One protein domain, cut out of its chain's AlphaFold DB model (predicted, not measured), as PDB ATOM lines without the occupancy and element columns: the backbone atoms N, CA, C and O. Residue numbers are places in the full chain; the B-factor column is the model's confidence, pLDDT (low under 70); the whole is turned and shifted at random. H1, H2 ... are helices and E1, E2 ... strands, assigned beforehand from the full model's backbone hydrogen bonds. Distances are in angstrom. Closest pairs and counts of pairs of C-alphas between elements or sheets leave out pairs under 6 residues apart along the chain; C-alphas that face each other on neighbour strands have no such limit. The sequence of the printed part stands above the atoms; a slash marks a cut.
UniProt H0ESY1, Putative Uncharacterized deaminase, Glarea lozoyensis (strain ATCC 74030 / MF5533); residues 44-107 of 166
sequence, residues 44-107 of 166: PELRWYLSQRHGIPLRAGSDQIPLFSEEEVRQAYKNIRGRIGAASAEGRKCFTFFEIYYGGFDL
ATOM      1  N   PRO A  44      29.318 -14.598 -45.476       92.19
ATOM      2  CA  PRO A  44      29.586 -15.234 -44.185       92.19
ATOM      3  C   PRO A  44      28.436 -16.120 -43.688       92.19
ATOM      4  O   PRO A  44      28.683 -17.201 -43.161       92.19
ATOM      5  N   GLU A  45      27.195 -15.677 -43.897       93.94
ATOM      6  CA  GLU A  45      25.970 -16.369 -43.493       93.94
ATOM      7  C   GLU A  45      25.819 -17.685 -44.255       93.94
ATOM      8  O   GLU A  45      25.645 -18.740 -43.645       93.94
ATOM      9  N   LEU A  46      25.965 -17.641 -45.585       93.69
ATOM     10  CA  LEU A  46      25.901 -18.839 -46.417       93.69
ATOM     11  C   LEU A  46      27.054 -19.796 -46.091       93.69
ATOM     12  O   LEU A  46      26.846 -21.001 -45.976       93.69
ATOM     13  N   ARG A  47      28.265 -19.268 -45.884       93.44
ATOM     14  CA  ARG A  47      29.435 -20.072 -45.512       93.44
ATOM     15  C   ARG A  47      29.217 -20.805 -44.188       93.44
ATOM     16  O   ARG A  47      29.511 -21.994 -44.086       93.44
ATOM     17  N   TRP A  48      28.697 -20.107 -43.179       94.75
ATOM     18  CA  TRP A  48      28.360 -20.701 -41.890       94.75
ATOM     19  C   TRP A  48      27.263 -21.761 -42.034       94.75
ATOM     20  O   TRP A  48      27.432 -22.884 -41.566       94.75
ATOM     21  N   TYR A  49      26.185 -21.446 -42.753       95.62
ATOM     22  CA  TYR A  49      25.091 -22.378 -43.018       95.62
ATOM     23  C   TYR A  49      25.574 -23.683 -43.673       95.62
ATOM     24  O   TYR A  49      25.261 -24.769 -43.185       95.62
ATOM     25  N   LEU A  50      26.379 -23.590 -44.738       94.69
ATOM     26  CA  LEU A  50      26.898 -24.763 -45.450       94.69
ATOM     27  C   LEU A  50      27.867 -25.587 -44.592       94.69
ATOM     28  O   LEU A  50      27.832 -26.816 -44.630       94.69
ATOM     29  N   SER A  51      28.685 -24.926 -43.770       94.50
ATOM     30  CA  SER A  51      29.546 -25.595 -42.785       94.50
ATOM     31  C   SER A  51      28.737 -26.452 -41.815       94.50
ATOM     32  O   SER A  51      29.069 -27.620 -41.615       94.50
ATOM     33  N   GLN A  52      27.654 -25.905 -41.258       95.31
ATOM     34  CA  GLN A  52      26.783 -26.644 -40.343       95.31
ATOM     35  C   GLN A  52      26.056 -27.786 -41.056       95.31
ATOM     36  O   GLN A  52      25.987 -28.894 -40.530       95.31
ATOM     37  N   ARG A  53      25.559 -27.533 -42.274       95.06
ATOM     38  CA  ARG A  53      24.852 -28.525 -43.094       95.06
ATOM     39  C   ARG A  53      25.706 -29.761 -43.373       95.06
ATOM     40  O   ARG A  53      25.200 -30.876 -43.281       95.06
ATOM     41  N   HIS A  54      26.978 -29.559 -43.706       93.75
ATOM     42  CA  HIS A  54      27.889 -30.629 -44.128       93.75
ATOM     43  C   HIS A  54      28.825 -31.122 -43.021       93.75
ATOM     44  O   HIS A  54      29.603 -32.045 -43.241       93.75
ATOM     45  N   GLY A  55      28.770 -30.522 -41.827       93.44
ATOM     46  CA  GLY A  55      29.653 -30.871 -40.711       93.44
ATOM     47  C   GLY A  55      31.128 -30.536 -40.964       93.44
ATOM     48  O   GLY A  55      32.012 -31.167 -40.388       93.44
ATOM     49  N   ILE A  56      31.407 -29.562 -41.835       92.56
ATOM     50  CA  ILE A  56      32.769 -29.179 -42.224       92.56
ATOM     51  C   ILE A  56      33.220 -28.015 -41.335       92.56
ATOM     52  O   ILE A  56      32.633 -26.933 -41.417       92.56
ATOM     53  N   PRO A  57      34.244 -28.186 -40.480       91.25
ATOM     54  CA  PRO A  57      34.673 -27.135 -39.567       91.25
ATOM     55  C   PRO A  57      35.326 -25.975 -40.326       91.25
ATOM     56  O   PRO A  57      36.225 -26.179 -41.142       91.25
ATOM     57  N   LEU A  58      34.914 -24.745 -40.014       89.62
ATOM     58  CA  LEU A  58      35.527 -23.548 -40.585       89.62
ATOM     59  C   LEU A  58      36.800 -23.181 -39.836       89.62
ATOM     60  O   LEU A  58      36.875 -23.280 -38.612       89.62
ATOM     61  N   ARG A  59      37.803 -22.737 -40.593       86.75
ATOM     62  CA  ARG A  59      39.115 -22.367 -40.071       86.75
ATOM     63  C   ARG A  59      39.600 -21.051 -40.650       86.75
ATOM     64  O   ARG A  59      39.204 -20.663 -41.751       86.75
ATOM     65  N   ALA A  60      40.458 -20.384 -39.885       77.56
ATOM     66  CA  ALA A  60      40.858 -19.019 -40.122       77.56
ATOM     67  C   ALA A  60      42.358 -18.766 -40.150       77.56
ATOM     68  O   ALA A  60      43.079 -19.121 -39.216       77.56
ATOM     69  N   GLY A  61      42.787 -18.067 -41.207       72.00
ATOM     70  CA  GLY A  61      44.173 -17.678 -41.447       72.00
ATOM     71  C   GLY A  61      45.135 -18.862 -41.580       72.00
ATOM     72  O   GLY A  61      44.754 -20.032 -41.516       72.00
ATOM     73  N   SER A  62      46.421 -18.546 -41.722       69.00
ATOM     74  CA  SER A  62      47.469 -19.558 -41.909       69.00
ATOM     75  C   SER A  62      47.669 -20.474 -40.691       69.00
ATOM     76  O   SER A  62      48.152 -21.590 -40.844       69.00
ATOM     77  N   ASP A  63      47.238 -20.045 -39.502       72.56
ATOM     78  CA  ASP A  63      47.266 -20.849 -38.272       72.56
ATOM     79  C   ASP A  63      46.079 -21.819 -38.139       72.56
ATOM     80  O   ASP A  63      45.997 -22.549 -37.151       72.56
ATOM     81  N   GLN A  64      45.142 -21.833 -39.097       77.44
ATOM     82  CA  GLN A  64      44.014 -22.770 -39.118       77.44
ATOM     83  C   GLN A  64      43.116 -22.693 -37.865       77.44
ATOM     84  O   GLN A  64      42.609 -23.716 -37.384       77.44
ATOM     85  N   ILE A  65      42.894 -21.476 -37.352       82.00
ATOM     86  CA  ILE A  65      42.122 -21.221 -36.126       82.00
ATOM     87  C   ILE A  65      40.660 -21.624 -36.356       82.00
ATOM     88  O   ILE A  65      40.043 -21.086 -37.272       82.00
ATOM     89  N   PRO A  66      40.086 -22.546 -35.571       88.50
ATOM     90  CA  PRO A  66      38.699 -22.956 -35.751       88.50
ATOM     91  C   PRO A  66      37.731 -21.806 -35.438       88.50
ATOM     92  O   PRO A  66      37.956 -21.042 -34.501       88.50
ATOM     93  N   LEU A  67      36.663 -21.706 -36.227       89.25
ATOM     94  CA  LEU A  67      35.560 -20.763 -36.039       89.25
ATOM     95  C   LEU A  67      34.316 -21.526 -35.579       89.25
ATOM     96  O   LEU A  67      33.962 -22.553 -36.163       89.25
ATOM     97  N   PHE A  68      33.647 -21.008 -34.556       92.06
ATOM     98  CA  PHE A  68      32.546 -21.671 -33.854       92.06
ATOM     99  C   PHE A  68      31.232 -20.887 -33.892       92.06
ATOM    100  O   PHE A  68      30.234 -21.349 -33.340       92.06
ATOM    101  N   SER A  69      31.200 -19.720 -34.537       93.06
ATOM    102  CA  SER A  69      29.963 -18.963 -34.736       93.06
ATOM    103  C   SER A  69      29.944 -18.192 -36.053       93.06
ATOM    104  O   SER A  69      30.990 -17.833 -36.598       93.06
ATOM    105  N   GLU A  70      28.742 -17.869 -36.535       93.69
ATOM    106  CA  GLU A  70      28.548 -16.998 -37.701       93.69
ATOM    107  C   GLU A  70      29.232 -15.633 -37.519       93.69
ATOM    108  O   GLU A  70      29.845 -15.111 -38.450       93.69
ATOM    109  N   GLU A  71      29.179 -15.063 -36.311       92.19
ATOM    110  CA  GLU A  71      29.795 -13.765 -36.033       92.19
ATOM    111  C   GLU A  71      31.319 -13.832 -36.178       92.19
ATOM    112  O   GLU A  71      31.923 -12.942 -36.774       92.19
ATOM    113  N   GLU A  72      31.954 -14.917 -35.734       90.06
ATOM    114  CA  GLU A  72      33.387 -15.129 -35.956       90.06
ATOM    115  C   GLU A  72      33.730 -15.237 -37.453       90.06
ATOM    116  O   GLU A  72      34.723 -14.653 -37.898       90.06
ATOM    117  N   VAL A  73      32.881 -15.887 -38.261       89.69
ATOM    118  CA  VAL A  73      33.027 -15.928 -39.731       89.69
ATOM    119  C   VAL A  73      32.868 -14.533 -40.344       89.69
ATOM    120  O   VAL A  73      33.636 -14.131 -41.223       89.69
ATOM    121  N   ARG A  74      31.910 -13.740 -39.865       89.88
ATOM    122  CA  ARG A  74      31.704 -12.361 -40.321       89.88
ATOM    123  C   ARG A  74      32.907 -11.476 -39.998       89.88
ATOM    124  O   ARG A  74      33.336 -10.681 -40.836       89.88
ATOM    125  N   GLN A  75      33.473 -11.618 -38.803       86.69
ATOM    126  CA  GLN A  75      34.679 -10.894 -38.401       86.69
ATOM    127  C   GLN A  75      35.899 -11.339 -39.213       86.69
ATOM    128  O   GLN A  75      36.692 -10.497 -39.636       86.69
ATOM    129  N   ALA A  76      36.018 -12.631 -39.521       83.69
ATOM    130  CA  ALA A  76      37.024 -13.149 -40.444       83.69
ATOM    131  C   ALA A  76      36.973 -12.447 -41.817       83.69
ATOM    132  O   ALA A  76      38.005 -11.997 -42.318       83.69
ATOM    133  N   TYR A  77      35.775 -12.249 -42.378       82.25
ATOM    134  CA  TYR A  77      35.576 -11.565 -43.664       82.25
ATOM    135  C   TYR A  77      35.899 -10.060 -43.639       82.25
ATOM    136  O   TYR A  77      36.314  -9.493 -44.650       82.25
ATOM    137  N   LYS A  78      35.763  -9.382 -42.493       82.62
ATOM    138  CA  LYS A  78      36.184  -7.971 -42.349       82.62
ATOM    139  C   LYS A  78      37.707  -7.813 -42.342       82.62
ATOM    140  O   LYS A  78      38.222  -6.746 -42.670       82.62
ATOM    141  N   ASN A  79      38.421  -8.879 -41.990       75.88
ATOM    142  CA  ASN A  79      39.872  -8.894 -41.827       75.88
ATOM    143  C   ASN A  79      40.617  -9.460 -43.049       75.88
ATOM    144  O   ASN A  79      41.808  -9.763 -42.949       75.88
ATOM    145  N   ILE A  80      39.951  -9.587 -44.204       73.06
ATOM    146  CA  ILE A  80      40.567 -10.049 -45.456       73.06
ATOM    147  C   ILE A  80      41.594  -9.032 -45.946       73.06
ATOM    148  O   ILE A  80      41.318  -7.832 -46.044       73.06
ATOM    149  N   ARG A  81      42.783  -9.514 -46.310       66.81
ATOM    150  CA  ARG A  81      43.836  -8.707 -46.933       66.81
ATOM    151  C   ARG A  81      44.191  -9.266 -48.311       66.81
ATOM    152  O   ARG A  81      44.242 -10.472 -48.534       66.81
ATOM    153  N   GLY A  82      44.443  -8.360 -49.258       53.84
ATOM    154  CA  GLY A  82      44.660  -8.687 -50.676       53.84
ATOM    155  C   GLY A  82      46.040  -9.254 -51.029       53.84
ATOM    156  O   GLY A  82      46.298  -9.511 -52.200       53.84
ATOM    157  N   ARG A  83      46.947  -9.439 -50.060       52.31
ATOM    158  CA  ARG A  83      48.291  -9.994 -50.293       52.31
ATOM    159  C   ARG A  83      48.562 -11.174 -49.370       52.31
ATOM    160  O   ARG A  83      48.385 -11.061 -48.161       52.31
ATOM    161  N   ILE A  84      49.066 -12.262 -49.949       49.31
ATOM    162  CA  ILE A  84      49.674 -13.369 -49.204       49.31
ATOM    163  C   ILE A  84      50.887 -12.816 -48.440       49.31
ATOM    164  O   ILE A  84      51.743 -12.164 -49.036       49.31
ATOM    165  N   GLY A  85      50.927 -13.015 -47.118       50.38
ATOM    166  CA  GLY A  85      52.031 -12.574 -46.253       50.38
ATOM    167  C   GLY A  85      51.994 -11.109 -45.790       50.38
ATOM    168  O   GLY A  85      52.940 -10.656 -45.150       50.38
ATOM    169  N   ALA A  86      50.928 -10.350 -46.073       48.31
ATOM    170  CA  ALA A  86      50.769  -9.010 -45.507       48.31
ATOM    171  C   ALA A  86      50.362  -9.103 -44.023       48.31
ATOM    172  O   ALA A  86      49.202  -9.364 -43.707       48.31
ATOM    173  N   ALA A  87      51.315  -8.889 -43.112       49.22
ATOM    174  CA  ALA A  87      51.028  -8.730 -41.688       49.22
ATOM    175  C   ALA A  87      50.168  -7.471 -41.454       49.22
ATOM    176  O   ALA A  87      50.418  -6.428 -42.064       49.22
ATOM    177  N   SER A  88      49.154  -7.548 -40.579       48.03
ATOM    178  CA  SER A  88      48.443  -6.342 -40.123       48.03
ATOM    179  C   SER A  88      49.425  -5.420 -39.406       48.03
ATOM    180  O   SER A  88      50.305  -5.904 -38.693       48.03
ATOM    181  N   ALA A  89      49.244  -4.102 -39.528       49.59
ATOM    182  CA  ALA A  89      49.997  -3.129 -38.735       49.59
ATOM    183  C   ALA A  89      49.864  -3.399 -37.218       49.59
ATOM    184  O   ALA A  89      50.788  -3.144 -36.457       49.59
ATOM    185  N   GLU A  90      48.749  -4.006 -36.791       52.69
ATOM    186  CA  GLU A  90      48.493  -4.460 -35.419       52.69
ATOM    187  C   GLU A  90      49.016  -5.878 -35.086       52.69
ATOM    188  O   GLU A  90      48.619  -6.444 -34.070       52.69
ATOM    189  N   GLY A  91      49.829  -6.520 -35.936       50.62
ATOM    190  CA  GLY A  91      50.341  -7.883 -35.693       50.62
ATOM    191  C   GLY A  91      49.269  -8.986 -35.706       50.62
ATOM    192  O   GLY A  91      49.545 -10.137 -35.370       50.62
ATOM    193  N   ARG A  92      48.032  -8.649 -36.094       51.56
ATOM    194  CA  ARG A  92      46.920  -9.595 -36.219       51.56
ATOM    195  C   ARG A  92      47.020 -10.380 -37.526       51.56
ATOM    196  O   ARG A  92      47.346  -9.831 -38.578       51.56
ATOM    197  N   LYS A  93      46.747 -11.679 -37.431       56.44
ATOM    198  CA  LYS A  93      46.866 -12.649 -38.521       56.44
ATOM    199  C   LYS A  93      45.597 -12.588 -39.373       56.44
ATOM    200  O   LYS A  93      44.497 -12.781 -38.864       56.44
ATOM    201  N   CYS A  94      45.754 -12.240 -40.644       56.06
ATOM    202  CA  CYS A  94      44.657 -11.998 -41.577       56.06
ATOM    203  C   CYS A  94      44.480 -13.174 -42.535       56.06
ATOM    204  O   CYS A  94      45.436 -13.879 -42.848       56.06
ATOM    205  N   PHE A  95      43.266 -13.325 -43.054       64.88
ATOM    206  CA  PHE A  95      43.030 -14.174 -44.210       64.88
ATOM    207  C   PHE A  95      43.537 -13.509 -45.475       64.88
ATOM    208  O   PHE A  95      43.350 -12.306 -45.693       64.88
ATOM    209  N   THR A  96      44.078 -14.328 -46.357       70.50
ATOM    210  CA  THR A  96      44.247 -13.963 -47.754       70.50
ATOM    211  C   THR A  96      42.934 -14.175 -48.503       70.50
ATOM    212  O   THR A  96      42.129 -15.046 -48.164       70.50
ATOM    213  N   PHE A  97      42.720 -13.390 -49.560       73.94
ATOM    214  CA  PHE A  97      41.596 -13.587 -50.480       73.94
ATOM    215  C   PHE A  97      41.476 -15.052 -50.944       73.94
ATOM    216  O   PHE A  97      40.382 -15.608 -50.955       73.94
ATOM    217  N   PHE A  98      42.604 -15.692 -51.266       76.56
ATOM    218  CA  PHE A  98      42.618 -17.055 -51.789       76.56
ATOM    219  C   PHE A  98      42.259 -18.116 -50.750       76.56
ATOM    220  O   PHE A  98      41.564 -19.056 -51.102       76.56
ATOM    221  N   GLU A  99      42.662 -17.980 -49.484       76.88
ATOM    222  CA  GLU A  99      42.271 -18.944 -48.438       76.88
ATOM    223  C   GLU A  99      40.748 -18.968 -48.244       76.88
ATOM    224  O   GLU A  99      40.140 -20.032 -48.139       76.88
ATOM    225  N   ILE A 100      40.109 -17.797 -48.257       77.38
ATOM    226  CA  ILE A 100      38.649 -17.698 -48.143       77.38
ATOM    227  C   ILE A 100      37.973 -18.195 -49.408       77.38
ATOM    228  O   ILE A 100      37.024 -18.970 -49.296       77.38
ATOM    229  N   TYR A 101      38.455 -17.773 -50.578       78.81
ATOM    230  CA  TYR A 101      37.912 -18.194 -51.864       78.81
ATOM    231  C   TYR A 101      37.979 -19.717 -52.017       78.81
ATOM    232  O   TYR A 101      36.957 -20.350 -52.258       78.81
ATOM    233  N   TYR A 102      39.148 -20.321 -51.779       80.06
ATOM    234  CA  TYR A 102      39.328 -21.763 -51.918       80.06
ATOM    235  C   TYR A 102      38.583 -22.565 -50.851       80.06
ATOM    236  O   TYR A 102      37.870 -23.502 -51.191       80.06
ATOM    237  N   GLY A 103      38.629 -22.139 -49.585       79.44
ATOM    238  CA  GLY A 103      37.866 -22.808 -48.529       79.44
ATOM    239  C   GLY A 103      36.343 -22.666 -48.671       79.44
ATOM    240  O   GLY A 103      35.610 -23.272 -47.901       79.44
ATOM    241  N   GLY A 104      35.851 -21.827 -49.591       82.25
ATOM    242  CA  GLY A 104      34.434 -21.786 -49.951       82.25
ATOM    243  C   GLY A 104      34.023 -22.988 -50.804       82.25
ATOM    244  O   GLY A 104      32.936 -23.524 -50.610       82.25
ATOM    245  N   PHE A 105      34.898 -23.466 -51.696       84.94
ATOM    246  CA  PHE A 105      34.598 -24.631 -52.540       84.94
ATOM    247  C   PHE A 105      34.466 -25.912 -51.728       84.94
ATOM    248  O   PHE A 105      33.617 -26.736 -52.053       84.94
ATOM    249  N   ASP A 106      35.229 -26.044 -50.641       86.38
ATOM    250  CA  ASP A 106      35.135 -27.193 -49.735       86.38
ATOM    251  C   ASP A 106      33.737 -27.340 -49.114       86.38
ATOM    252  O   ASP A 106      33.405 -28.395 -48.592       86.38
ATOM    253  N   LEU A 107      32.890 -26.308 -49.165       89.31
ATOM    254  CA  LEU A 107      31.529 -26.334 -48.624       89.31
ATOM    255  C   LEU A 107      30.455 -26.623 -49.681       89.31
ATOM    256  O   LEU A 107      29.311 -26.892 -49.323       89.31
TER     257      LEU A 107
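AT A GLANCE: This is residues 44 to 107 of the 166 residues of the protein "Putative Uncharacterized deaminase" of Glarea lozoyensis (strain ATCC 74030 / MF5533) (UniProt H0ESY1). A short two-strand hairpin, E1 and E2, has three helices set round it: H2 over one face, H3 beside E1 on the side away from E2, and H1 by the end where E1 begins. H1 makes one end of the longest axis, and the long unnamed link of residues 79 to 96 reaches to the other end. The printed part has 64 residues, with three named helices and two named strands in the order H1, E1, E2, H2, H3; the sheet E1 - E2 is antiparallel, and the class is mostly helix. The whole is compact, with a radius of gyration of the C-alphas of 11.4 A, yet elongated in outline, spanning 36 by 20 by 17 A.

IN THESE COORDINATES: Strand E1 is residues 58 to 60, 7.0 A from first to last C-alpha, beginning with C-alpha 58 at (35.527, -23.548, -40.585). Strand E2 is residues 65 to 67, 6.6 A long. Helix H2 is residues 70 to 78, 12.7 A long. Helix H1 is residues 44 to 54, 15.5 A long, and C-alpha 44 stands at (29.586, -15.234, -44.185). Helix H3 is residues 97 to 105, 13.2 A long, ending with C-alpha 105 at (34.598, -24.631, -52.540).

HOW THE PARTS SIT: E1 and E2 form a hairpin, antiparallel at 136 degrees between their directions. C-alphas 59 and 66 face each other at 4.4 A. N 60 and O 65, 2.7 A apart, and N 67 and O 58, 2.9 A apart, are within hydrogen-bond range. The closest C-alphas of E1 and H2, those of Ala 60 and Ala 76, are 7.0 A apart. The closest of E2 and H2, those of Leu 67 and Val 73, are 6.6 A apart. E1 and H3 are near each other, with 8 pairs of C-alphas within 10 A. The closest C-alphas of H1 and E1, those of Ser 51 and Leu 58, are 6.7 A apart. H1 and H2 touch, their closest C-alphas, Pro 44 and Arg 74, being 5.3 A apart; they run opposite ways at a steep tilt of 47 degrees. H1 and H3 are close but not clearly touching, with the C-alphas of Arg 47 and Gly 104 closest at 6.9 A; they run the same way at a tilt of 38 degrees, only just steep. E2 is apart from H1 and from H3, and H2 and H3 are only just apart, at 8.2 A. In H1 and H2 every O i to N i+4 pair is within hydrogen-bond range; in H3, 4 of 5 are.

THE WHOLE: The two C-alphas farthest apart, those of Arg 53 and Ala 89, are 36.0 A apart. The printed part has no cut. The link from H2 to H3 is long, with 18 residues; the other three links are tight. The mean pLDDT of the printed part is 78.1, and residue 62 and residues 81 to 95 are under 70.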